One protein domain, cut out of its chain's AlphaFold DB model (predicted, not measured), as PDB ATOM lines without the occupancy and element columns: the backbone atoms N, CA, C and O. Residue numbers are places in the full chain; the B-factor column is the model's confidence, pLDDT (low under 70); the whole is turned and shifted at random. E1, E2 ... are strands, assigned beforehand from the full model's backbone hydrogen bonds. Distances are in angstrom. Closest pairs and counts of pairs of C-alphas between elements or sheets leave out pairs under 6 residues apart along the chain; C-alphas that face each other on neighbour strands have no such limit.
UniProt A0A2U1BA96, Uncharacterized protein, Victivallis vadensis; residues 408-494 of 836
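Overview. This is residues 408 to 494 of the 836 residues of an uncharacterized protein of Victivallis vadensis (UniProt A0A2U1BA96). This is a small, elongated two-sheet sandwich with the sheets only partly face to face: E2 and the first part of E1 lie over the sheet of E3, E5 and E6, while E7 sits at the far end of the other sheet, well away from E3, E5 and E6. The long link from E3 to E4 folds back beside E3, where residues 448 to 449 pair with residues 439 to 440, and passes from one sheet to the other. The printed part has 87 residues with seven named strands, E1 to E7 in chain order, and no named helix; its class is all strand. One sheet is mixed, in the order E4, E2, E1, E7, and the other is all antiparallel, in the order E3, E5, E6. The whole is compact, with a radius of gyration of the C-alphas of 13.8 A, and spans 44 by 24 by 20 A.

Arrangement. Begin with E1, residues 408 to 417, which bends by 60 degrees at residue 413. It forms a hairpin with its antiparallel neighbour E2, residues 423 to 432; look for N 411 and O 428, 2.8 A apart. On to E3, residues 438 to 442, which is apart from E1 and E2. E4, residues 457 to 460, is antiparallel to E2, with N 425 and O 459 2.8 A apart. Next, E5, residues 464 to 471, is antiparallel to E3, with N 470 and O 439 at 2.8 A; the closest C-alphas of E4 and E5, those of Leu 459 and Thr 465, are 5.8 A apart. E6, residues 477 to 482, forms a hairpin with E5, with N 479 and O 469 at 2.8 A. Finally E7, residues 491 to 494, is parallel to E1 at 52 degrees, with N 491 and O 413 at 2.8 A. The sheet with edge strands E4 and E7 is only just strongly twisted, its C-alphas up to 4.3 A off the best plane.

Along the chain. Find C-alpha 408 at (102.682, 136.307, 145.146), where E1 begins its 25.8 A. E2 runs 28.6 A to C-alpha 432 at (105.790, 132.098, 148.854). E3 measures 13.8 A, E4 10.0 A, E5 19.8 A and E6 15.5 A. E7 covers 10.2 A and ends at C-alpha 494, (95.199, 160.880, 154.671).

Size, cuts and confidence. The two C-alphas farthest apart, those of Lys 420 and Gly 474, are 45.2 A apart. The printed part has no cut, and E3 to E4 is the long link, with 14 residues. The mean pLDDT of the printed part is 81.9; look for values under 70 at residues 473 to 475 and 485 to 489.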
ATOM      1  N   ILE A 408     102.482 134.921 144.720       89.88
ATOM      2  CA  ILE A 408     102.682 136.307 145.146       89.88
ATOM      3  C   ILE A 408     101.369 136.822 145.731       89.88
ATOM      4  O   ILE A 408     100.393 137.003 145.001       89.88
ATOM      5  N   ASN A 409     101.351 137.058 147.041       88.94
ATOM      6  CA  ASN A 409     100.209 137.647 147.724       88.94
ATOM      7  C   ASN A 409     100.350 139.168 147.783       88.94
ATOM      8  O   ASN A 409     101.434 139.667 148.076       88.94
ATOM      9  N   ARG A 410      99.254 139.889 147.565       87.69
ATOM     10  CA  ARG A 410      99.086 141.329 147.747       87.69
ATOM     11  C   ARG A 410      98.179 141.566 148.946       87.69
ATOM     12  O   ARG A 410      97.005 141.207 148.900       87.69
ATOM     13  N   HIS A 411      98.711 142.238 149.956       84.44
ATOM     14  CA  HIS A 411      97.963 142.708 151.116       84.44
ATOM     15  C   HIS A 411      97.859 144.226 151.073       84.44
ATOM     16  O   HIS A 411      98.866 144.904 150.864       84.44
ATOM     17  N   ALA A 412      96.660 144.757 151.289       82.00
ATOM     18  CA  ALA A 412      96.442 146.191 151.363       82.00
ATOM     19  C   ALA A 412      95.285 146.522 152.296       82.00
ATOM     20  O   ALA A 412      94.125 146.298 151.958       82.00
ATOM     21  N   HIS A 413      95.634 147.070 153.457       78.94
ATOM     22  CA  HIS A 413      94.683 147.445 154.496       78.94
ATOM     23  C   HIS A 413      94.274 148.922 154.409       78.94
ATOM     24  O   HIS A 413      93.130 149.278 154.690       78.94
ATOM     25  N   TYR A 414      95.192 149.795 153.982       84.44
ATOM     26  CA  TYR A 414      94.985 151.241 153.975       84.44
ATOM     27  C   TYR A 414      94.800 151.806 152.566       84.44
ATOM     28  O   TYR A 414      95.504 151.453 151.616       84.44
ATOM     29  N   GLN A 415      93.872 152.755 152.456       87.44
ATOM     30  CA  GLN A 415      93.650 153.566 151.268       87.44
ATOM     31  C   GLN A 415      94.063 155.011 151.550       87.44
ATOM     32  O   GLN A 415      93.419 155.709 152.332       87.44
ATOM     33  N   LEU A 416      95.119 155.463 150.880       88.38
ATOM     34  CA  LEU A 416      95.657 156.811 150.983       88.38
ATOM     35  C   LEU A 416      94.825 157.795 150.162       88.38
ATOM     36  O   LEU A 416      94.654 157.630 148.951       88.38
ATOM     37  N   TYR A 417      94.348 158.852 150.809       87.38
ATOM     38  CA  TYR A 417      93.679 159.970 150.155       87.38
ATOM     39  C   TYR A 417      94.707 161.052 149.847       87.38
ATOM     40  O   TYR A 417      95.242 161.691 150.753       87.38
ATOM     41  N   THR A 418      94.975 161.255 148.558       83.62
ATOM     42  CA  THR A 418      95.887 162.299 148.056       83.62
ATOM     43  C   THR A 418      95.131 163.535 147.560       83.62
ATOM     44  O   THR A 418      95.723 164.573 147.283       83.62
ATOM     45  N   GLY A 419      93.802 163.447 147.462       81.19
ATOM     46  CA  GLY A 419      92.905 164.551 147.133       81.19
ATOM     47  C   GLY A 419      91.442 164.157 147.343       81.19
ATOM     48  O   GLY A 419      91.144 163.075 147.843       81.19
ATOM     49  N   LYS A 420      90.496 165.010 146.924       79.94
ATOM     50  CA  LYS A 420      89.053 164.745 147.117       79.94
ATOM     51  C   LYS A 420      88.558 163.472 146.417       79.94
ATOM     52  O   LYS A 420      87.630 162.833 146.902       79.94
ATOM     53  N   GLN A 421      89.139 163.135 145.266       78.25
ATOM     54  CA  GLN A 421      88.753 161.971 144.454       78.25
ATOM     55  C   GLN A 421      89.932 161.040 144.136       78.25
ATOM     56  O   GLN A 421      89.718 159.933 143.648       78.25
ATOM     57  N   SER A 422      91.160 161.470 144.429       82.62
ATOM     58  CA  SER A 422      92.375 160.703 144.175       82.62
ATOM     59  C   SER A 422      92.671 159.805 145.366       82.62
ATOM     60  O   SER A 422      92.878 160.288 146.482       82.62
ATOM     61  N   LYS A 423      92.665 158.496 145.115       87.25
ATOM     62  CA  LYS A 423      92.909 157.468 146.121       87.25
ATOM     63  C   LYS A 423      93.983 156.516 145.624       87.25
ATOM     64  O   LYS A 423      93.945 156.101 144.465       87.25
ATOM     65  N   LEU A 424      94.895 156.151 146.510       89.00
ATOM     66  CA  LEU A 424      95.912 155.137 146.274       89.00
ATOM     67  C   LEU A 424      95.755 154.029 147.311       89.00
ATOM     68  O   LEU A 424      95.324 154.266 148.433       89.00
ATOM     69  N   GLU A 425      96.079 152.809 146.933       88.62
ATOM     70  CA  GLU A 425      96.123 151.661 147.822       88.62
ATOM     71  C   GLU A 425      97.550 151.482 148.335       88.62
ATOM     72  O   GLU A 425      98.490 151.458 147.540       88.62
ATOM     73  N   LEU A 426      97.713 151.352 149.651       89.31
ATOM     74  CA  LEU A 426      99.004 151.048 150.253       89.31
ATOM     75  C   LEU A 426      99.188 149.527 150.296       89.31
ATOM     76  O   LEU A 426      98.681 148.847 151.187       89.31
ATOM     77  N   ALA A 427      99.892 148.992 149.300       89.50
ATOM     78  CA  ALA A 427     100.042 147.559 149.088       89.50
ATOM     79  C   ALA A 427     101.399 147.027 149.566       89.50
ATOM     80  O   ALA A 427     102.430 147.692 149.461       89.50
ATOM     81  N   GLN A 428     101.396 145.783 150.036       90.19
ATOM     82  CA  GLN A 428     102.572 144.966 150.320       90.19
ATOM     83  C   GLN A 428     102.466 143.649 149.578       90.19
ATOM     84  O   GLN A 428     101.389 143.057 149.494       90.19
ATOM     85  N   PHE A 429     103.609 143.163 149.109       90.12
ATOM     86  CA  PHE A 429     103.697 141.886 148.426       90.12
ATOM     87  C   PHE A 429     104.510 140.888 149.242       90.12
ATOM     88  O   PHE A 429     105.570 141.222 149.771       90.12
ATOM     89  N   THR A 430     104.016 139.657 149.344       88.88
ATOM     90  CA  THR A 430     104.758 138.539 149.940       88.88
ATOM     91  C   THR A 430     104.837 137.393 148.946       88.88
ATOM     92  O   THR A 430     103.833 137.003 148.355       88.88
ATOM     93  N   VAL A 431     106.038 136.852 148.740       87.44
ATOM     94  CA  VAL A 431     106.270 135.757 147.791       87.44
ATOM     95  C   VAL A 431     106.499 134.464 148.560       87.44
ATOM     96  O   VAL A 431     107.423 134.372 149.369       87.44
ATOM     97  N   ARG A 432     105.663 133.454 148.304       82.44
ATOM     98  CA  ARG A 432     105.790 132.098 148.854       82.44
ATOM     99  C   ARG A 432     106.239 131.124 147.761       82.44
ATOM    100  O   ARG A 432     105.720 131.164 146.646       82.44
ATOM    101  N   GLY A 433     107.145 130.211 148.110       74.69
ATOM    102  CA  GLY A 433     107.710 129.217 147.191       74.69
ATOM    103  C   GLY A 433     109.127 129.572 146.736       74.69
ATOM    104  O   GLY A 433     109.867 130.218 147.473       74.69
ATOM    105  N   GLU A 434     109.507 129.116 145.543       71.38
ATOM    106  CA  GLU A 434     110.814 129.393 144.934       71.38
ATOM    107  C   GLU A 434     110.900 130.874 144.533       71.38
ATOM    108  O   GLU A 434     110.125 131.347 143.703       71.38
ATOM    109  N   GLN A 435     111.798 131.617 145.184       76.06
ATOM    110  CA  GLN A 435     111.990 133.057 144.961       76.06
ATOM    111  C   GLN A 435     113.104 133.352 143.946       76.06
ATOM    112  O   GLN A 435     113.179 134.463 143.421       76.06
ATOM    113  N   GLU A 436     113.964 132.369 143.663       71.50
ATOM    114  CA  GLU A 436     115.008 132.494 142.647       71.50
ATOM    115  C   GLU A 436     114.371 132.731 141.273       71.50
ATOM    116  O   GLU A 436     113.420 132.049 140.893       71.50
ATOM    117  N   GLY A 437     114.867 133.743 140.556       76.75
ATOM    118  CA  GLY A 437     114.357 134.135 139.242       76.75
ATOM    119  C   GLY A 437     113.087 134.994 139.254       76.75
ATOM    120  O   GLY A 437     112.573 135.294 138.176       76.75
ATOM    121  N   VAL A 438     112.572 135.409 140.420       86.62
ATOM    122  CA  VAL A 438     111.472 136.385 140.505       86.62
ATOM    123  C   VAL A 438     112.030 137.804 140.527       86.62
ATOM    124  O   VAL A 438     112.772 138.192 141.430       86.62
ATOM    125  N   GLU A 439     111.626 138.598 139.546       90.75
ATOM    126  CA  GLU A 439     111.980 140.009 139.426       90.75
ATOM    127  C   GLU A 439     110.721 140.870 139.333       90.75
ATOM    128  O   GLU A 439     109.630 140.372 139.045       90.75
ATOM    129  N   PHE A 440     110.856 142.171 139.569       90.69
ATOM    130  CA  PHE A 440     109.765 143.123 139.399       90.69
ATOM    131  C   PHE A 440     110.168 144.271 138.474       90.69
ATOM    132  O   PHE A 440     111.320 144.699 138.438       90.69
ATOM    133  N   THR A 441     109.188 144.792 137.743       88.56
ATOM    134  CA  THR A 441     109.317 145.968 136.878       88.56
ATOM    135  C   THR A 441     108.297 147.013 137.300       88.56
ATOM    136  O   THR A 441     107.144 146.667 137.567       88.56
ATOM    137  N   TRP A 442     108.696 148.284 137.316       86.50
ATOM    138  CA  TRP A 442     107.834 149.407 137.695       86.50
ATOM    139  C   TRP A 442     107.806 150.474 136.600       86.50
ATOM    140  O   TRP A 442     108.853 151.008 136.242       86.50
ATOM    141  N   ASN A 443     106.632 150.819 136.072       81.25
ATOM    142  CA  ASN A 443     106.445 151.833 135.024       81.25
ATOM    143  C   ASN A 443     107.375 151.656 133.804       81.25
ATOM    144  O   ASN A 443     107.870 152.633 133.247       81.25
ATOM    145  N   GLY A 444     107.643 150.409 133.400       71.12
ATOM    146  CA  GLY A 444     108.529 150.105 132.267       71.12
ATOM    147  C   GLY A 444     110.025 150.321 132.537       71.12
ATOM    148  O   GLY A 444     110.810 150.329 131.593       71.12
ATOM    149  N   SER A 445     110.426 150.498 133.802       80.31
ATOM    150  CA  SER A 445     111.838 150.442 134.206       80.31
ATOM    151  C   SER A 445     112.449 149.048 134.013       80.31
ATOM    152  O   SER A 445     111.736 148.056 133.839       80.31
ATOM    153  N   GLU A 446     113.783 148.985 134.053       84.50
ATOM    154  CA  GLU A 446     114.528 147.725 134.056       84.50
ATOM    155  C   GLU A 446     114.074 146.802 135.191       84.50
ATOM    156  O   GLU A 446     113.709 147.245 136.282       84.50
ATOM    157  N   SER A 447     114.108 145.503 134.904       85.94
ATOM    158  CA  SER A 447     113.717 144.453 135.836       85.94
ATOM    159  C   SER A 447     114.702 144.372 137.000       85.94
ATOM    160  O   SER A 447     115.913 144.307 136.789       85.94
ATOM    161  N   ARG A 448     114.181 144.393 138.229       88.88
ATOM    162  CA  ARG A 448     114.965 144.413 139.472       88.88
ATOM    163  C   ARG A 448     114.723 143.164 140.312       88.88
ATOM    164  O   ARG A 448     113.618 142.615 140.278       88.88
ATOM    165  N   PRO A 449     115.718 142.714 141.097       89.25
ATOM    166  CA  PRO A 449     115.554 141.558 141.969       89.25
ATOM    167  C   PRO A 449     114.528 141.834 143.073       89.25
ATOM    168  O   PRO A 449     114.420 142.950 143.580       89.25
ATOM    169  N   LEU A 450     113.815 140.792 143.508       87.12
ATOM    170  CA  LEU A 450     112.809 140.886 144.574       87.12
ATOM    171  C   LEU A 450     113.355 141.475 145.892       87.12
ATOM    172  O   LEU A 450     112.601 142.089 146.641       87.12
ATOM    173  N   SER A 451     114.656 141.335 146.169       86.06
ATOM    174  CA  SER A 451     115.316 141.909 147.352       86.06
ATOM    175  C   SER A 451     115.283 143.439 147.404       86.06
ATOM    176  O   SER A 451     115.410 144.011 148.481       86.06
ATOM    177  N   GLU A 452     115.125 144.101 146.256       86.31
ATOM    178  CA  GLU A 452     114.996 145.559 146.158       86.31
ATOM    179  C   GLU A 452     113.539 146.032 146.214       86.31
ATOM    180  O   GLU A 452     113.286 147.237 146.149       86.31
ATOM    181  N   LEU A 453     112.568 145.114 146.317       86.06
ATOM    182  CA  LEU A 453     111.158 145.472 146.385       86.06
ATOM    183  C   LEU A 453     110.873 146.220 147.700       86.06
ATOM    184  O   LEU A 453     111.083 145.670 148.785       86.06
ATOM    185  N   PRO A 454     110.344 147.451 147.637       84.50
ATOM    186  CA  PRO A 454     109.989 148.200 148.835       84.50
ATOM    187  C   PRO A 454     108.884 147.492 149.623       84.50
ATOM    188  O   PRO A 454     107.955 146.932 149.041       84.50
ATOM    189  N   LYS A 455     108.953 147.547 150.961       86.94
ATOM    190  CA  LYS A 455     107.976 146.876 151.843       86.94
ATOM    191  C   LYS A 455     106.535 147.305 151.570       86.94
ATOM    192  O   LYS A 455     105.616 146.502 151.719       86.94
ATOM    193  N   ARG A 456     106.354 148.579 151.219       90.00
ATOM    194  CA  ARG A 456     105.069 149.209 150.923       90.00
ATOM    195  C   ARG A 456     105.176 150.005 149.632       90.00
ATOM    196  O   ARG A 456     106.184 150.668 149.386       90.00
ATOM    197  N   ILE A 457     104.123 149.949 148.829       90.62
ATOM    198  CA  ILE A 457     104.024 150.603 147.526       90.62
ATOM    199  C   ILE A 457     102.646 151.253 147.419       90.62
ATOM    200  O   ILE A 457     101.644 150.626 147.758       90.62
ATOM    201  N   ALA A 458     102.587 152.490 146.928       90.38
ATOM    202  CA  ALA A 458     101.326 153.159 146.642       90.38
ATOM    203  C   ALA A 458     100.872 152.815 145.214       90.38
ATOM    204  O   ALA A 458     101.549 153.139 144.240       90.38
ATOM    205  N   LEU A 459      99.726 152.148 145.078       89.81
ATOM    206  CA  LEU A 459      99.167 151.728 143.791       89.81
ATOM    207  C   LEU A 459      97.899 152.522 143.465       89.81
ATOM    208  O   LEU A 459      97.096 152.783 144.361       89.81
ATOM    209  N   PRO A 460      97.644 152.876 142.198       86.50
ATOM    210  CA  PRO A 460      96.380 153.491 141.826       86.50
ATOM    211  C   PRO A 460      95.222 152.506 142.019       86.50
ATOM    212  O   PRO A 460      95.319 151.325 141.678       86.50
ATOM    213  N   THR A 461      94.088 152.995 142.525       79.81
ATOM    214  CA  THR A 461      92.871 152.175 142.679       79.81
ATOM    215  C   THR A 461      92.105 151.973 141.374       79.81
ATOM    216  O   THR A 461      91.206 151.139 141.307       79.81
ATOM    217  N   ARG A 462      92.474 152.699 140.309       77.81
ATOM    218  CA  ARG A 462      91.919 152.556 138.958       77.81
ATOM    219  C   ARG A 462      93.014 152.695 137.905       77.81
ATOM    220  O   ARG A 462      93.854 153.582 138.011       77.81
ATOM    221  N   GLY A 463      92.926 151.888 136.850       76.25
ATOM    222  CA  GLY A 463      93.838 151.941 135.707       76.25
ATOM    223  C   GLY A 463      94.999 150.951 135.803       76.25
ATOM    224  O   GLY A 463      94.914 149.932 136.481       76.25
ATOM    225  N   ASN A 464      96.069 151.228 135.059       77.62
ATOM    226  CA  ASN A 464      97.286 150.424 135.093       77.62
ATOM    227  C   ASN A 464      98.130 150.833 136.307       77.62
ATOM    228  O   ASN A 464      98.389 152.021 136.497       77.62
ATOM    229  N   THR A 465      98.577 149.864 137.105       82.44
ATOM    230  CA  THR A 465      99.464 150.143 138.243       82.44
ATOM    231  C   THR A 465     100.918 150.344 137.829       82.44
ATOM    232  O   THR A 465     101.699 150.880 138.606       82.44
ATOM    233  N   GLY A 466     101.288 149.888 136.627       83.12
ATOM    234  CA  GLY A 466     102.662 149.898 136.137       83.12
ATOM    235  C   GLY A 466     103.587 148.887 136.822       83.12
ATOM    236  O   GLY A 466     104.742 148.783 136.413       83.12
ATOM    237  N   LEU A 467     103.108 148.138 137.822       88.81
ATOM    238  CA  LEU A 467     103.859 147.083 138.500       88.81
ATOM    239  C   LEU A 467     103.564 145.725 137.859       88.81
ATOM    240  O   LEU A 467     102.407 145.346 137.669       88.81
ATOM    241  N   ALA A 468     104.615 144.966 137.579       89.62
ATOM    242  CA  ALA A 468     104.507 143.575 137.165       89.62
ATOM    243  C   ALA A 468     105.635 142.748 137.779       89.62
ATOM    244  O   ALA A 468     106.738 143.253 137.998       89.62
ATOM    245  N   PHE A 469     105.353 141.473 138.031       89.25
ATOM    246  CA  PHE A 469     106.346 140.496 138.462       89.25
ATOM    247  C   PHE A 469     106.686 139.570 137.300       89.25
ATOM    248  O   PHE A 469     105.788 139.063 136.633       89.25
ATOM    249  N   THR A 470     107.969 139.333 137.063       88.25
ATOM    250  CA  THR A 470     108.444 138.418 136.025       88.25
ATOM    251  C   THR A 470     109.083 137.208 136.682       88.25
ATOM    252  O   THR A 470     109.994 137.344 137.495       88.25
ATOM    253  N   CYS A 471     108.614 136.017 136.320       84.31
ATOM    254  CA  CYS A 471     109.199 134.755 136.757       84.31
ATOM    255  C   CYS A 471     110.101 134.223 135.636       84.31
ATOM    256  O   CYS A 471     109.596 133.800 134.598       84.31
ATOM    257  N   LYS A 472     111.425 134.271 135.834       77.81
ATOM    258  CA  LYS A 472     112.450 133.856 134.855       77.81
ATOM    259  C   LYS A 472     112.847 132.392 134.925       77.81
ATOM    260  O   LYS A 472     113.624 131.934 134.090       77.81
ATOM    261  N   ASN A 473     112.331 131.637 135.887       66.50
ATOM    262  CA  ASN A 473     112.471 130.194 135.807       66.50
ATOM    263  C   ASN A 473     111.777 129.827 134.476       66.50
ATOM    264  O   ASN A 473     110.615 130.176 134.304       66.50
ATOM    265  N   GLY A 474     112.437 129.121 133.543       63.84
ATOM    266  CA  GLY A 474     111.894 128.656 132.238       63.84
ATOM    267  C   GLY A 474     111.356 129.753 131.295       63.84
ATOM    268  O   GLY A 474     111.979 130.803 131.186       63.84
ATOM    269  N   GLU A 475     110.241 129.514 130.581       66.94
ATOM    270  CA  GLU A 475     109.620 130.563 129.743       66.94
ATOM    271  C   GLU A 475     109.182 131.756 130.614       66.94
ATOM    272  O   GLU A 475     108.462 131.535 131.597       66.94
ATOM    273  N   PRO A 476     109.598 132.999 130.291       75.44
ATOM    274  CA  PRO A 476     109.291 134.164 131.112       75.44
ATOM    275  C   PRO A 476     107.783 134.393 131.229       75.44
ATOM    276  O   PRO A 476     107.111 134.707 130.247       75.44
ATOM    277  N   LEU A 477     107.261 134.283 132.449       82.88
ATOM    278  CA  LEU A 477     105.867 134.587 132.755       82.88
ATOM    279  C   LEU A 477     105.777 135.943 133.449       82.88
ATOM    280  O   LEU A 477     106.357 136.135 134.519       82.88
ATOM    281  N   MET A 478     105.023 136.864 132.853       84.50
ATOM    282  CA  MET A 478     104.743 138.178 133.426       84.50
ATOM    283  C   MET A 478     103.383 138.168 134.130       84.50
ATOM    284  O   MET A 478     102.369 137.803 133.539       84.50
ATOM    285  N   LEU A 479     103.370 138.592 135.389       86.75
ATOM    286  CA  LEU A 479     102.199 138.718 136.250       86.75
ATOM    287  C   LEU A 479     101.928 140.212 136.492       86.75
ATOM    288  O   LEU A 479     102.547 140.805 137.385       86.75
ATOM    289  N   PRO A 480     101.060 140.858 135.691       82.88
ATOM    290  CA  PRO A 480     100.720 142.260 135.892       82.88
ATOM    291  C   PRO A 480      99.903 142.446 137.174       82.88
ATOM    292  O   PRO A 480      99.027 141.646 137.505       82.88
ATOM    293  N   VAL A 481     100.168 143.533 137.893       86.75
ATOM    294  CA  VAL A 481      99.383 143.925 139.063       86.75
ATOM    295  C   VAL A 481      98.238 144.818 138.593       86.75
ATOM    296  O   VAL A 481      98.440 145.966 138.206       86.75
ATOM    297  N   GLU A 482      97.012 144.310 138.633       80.81
ATOM    298  CA  GLU A 482      95.828 145.096 138.268       80.81
ATOM    299  C   GLU A 482      95.299 145.915 139.455       80.81
ATOM    300  O   GLU A 482      95.397 145.506 140.619       80.81
ATOM    301  N   SER A 483      94.727 147.089 139.181       75.50
ATOM    302  CA  SER A 483      94.013 147.879 140.189       75.50
ATOM    303  C   SER A 483      92.767 147.150 140.696       75.50
ATOM    304  O   SER A 483      92.125 146.406 139.957       75.50
ATOM    305  N   ARG A 484      92.390 147.393 141.957       70.88
ATOM    306  CA  ARG A 484      91.181 146.828 142.571       70.88
ATOM    307  C   ARG A 484      90.301 147.930 143.128       70.88
ATOM    308  O   ARG A 484      90.792 148.832 143.799       70.88
ATOM    309  N   ASP A 485      88.997 147.806 142.907       63.00
ATOM    310  CA  ASP A 485      88.003 148.654 143.563       63.00
ATOM    311  C   ASP A 485      87.464 147.909 144.801       63.00
ATOM    312  O   ASP A 485      86.483 147.176 144.728       63.00
ATOM    313  N   ARG A 486      88.180 148.012 145.932       63.50
ATOM    314  CA  ARG A 486      87.809 147.407 147.232       63.50
ATOM    315  C   ARG A 486      87.353 148.466 148.243       63.50
ATOM    316  O   ARG A 486      87.788 148.448 149.384       63.50
ATOM    317  N   GLN A 487      86.501 149.411 147.844       57.66
ATOM    318  CA  GLN A 487      86.127 150.551 148.704       57.66
ATOM    319  C   GLN A 487      85.585 150.165 150.090       57.66
ATOM    320  O   GLN A 487      85.804 150.914 151.037       57.66
ATOM    321  N   ASP A 488      84.953 148.997 150.222       54.72
ATOM    322  CA  ASP A 488      84.264 148.601 151.453       54.72
ATOM    323  C   ASP A 488      85.138 147.815 152.452       54.72
ATOM    324  O   ASP A 488      84.676 147.494 153.546       54.72
ATOM    325  N   ALA A 489      86.389 147.489 152.094       59.91
ATOM    326  CA  ALA A 489      87.266 146.610 152.883       59.91
ATOM    327  C   ALA A 489      88.605 147.246 153.310       59.91
ATOM    328  O   ALA A 489      89.393 146.583 153.975       59.91
ATOM    329  N   VAL A 490      88.873 148.503 152.937       74.25
ATOM    330  CA  VAL A 490      90.104 149.229 153.306       74.25
ATOM    331  C   VAL A 490      89.807 150.442 154.176       74.25
ATOM    332  O   VAL A 490      88.797 151.126 154.007       74.25
ATOM    333  N   VAL A 491      90.727 150.740 155.088       77.75
ATOM    334  CA  VAL A 491      90.643 151.895 155.979       77.75
ATOM    335  C   VAL A 491      91.126 153.156 155.249       77.75
ATOM    336  O   VAL A 491      92.269 153.197 154.782       77.75
ATOM    337  N   PRO A 492      90.297 154.212 155.157       80.94
ATOM    338  CA  PRO A 492      90.703 155.478 154.565       80.94
ATOM    339  C   PRO A 492      91.649 156.250 155.495       80.94
ATOM    340  O   PRO A 492      91.311 156.507 156.649       80.94
ATOM    341  N   VAL A 493      92.804 156.672 154.979       84.12
ATOM    342  CA  VAL A 493      93.821 157.434 155.723       84.12
ATOM    343  C   VAL A 493      94.335 158.594 154.860       84.12
ATOM    344  O   VAL A 493      94.533 158.413 153.656       84.12
ATOM    345  N   PRO A 494      94.552 159.800 155.414       84.38
ATOM    346  CA  PRO A 494      95.199 160.880 154.671       84.38
ATOM    347  C   PRO A 494      96.675 160.555 154.393       84.38
ATOM    348  O   PRO A 494      97.363 159.982 155.234       84.38
TER     349      PRO A 494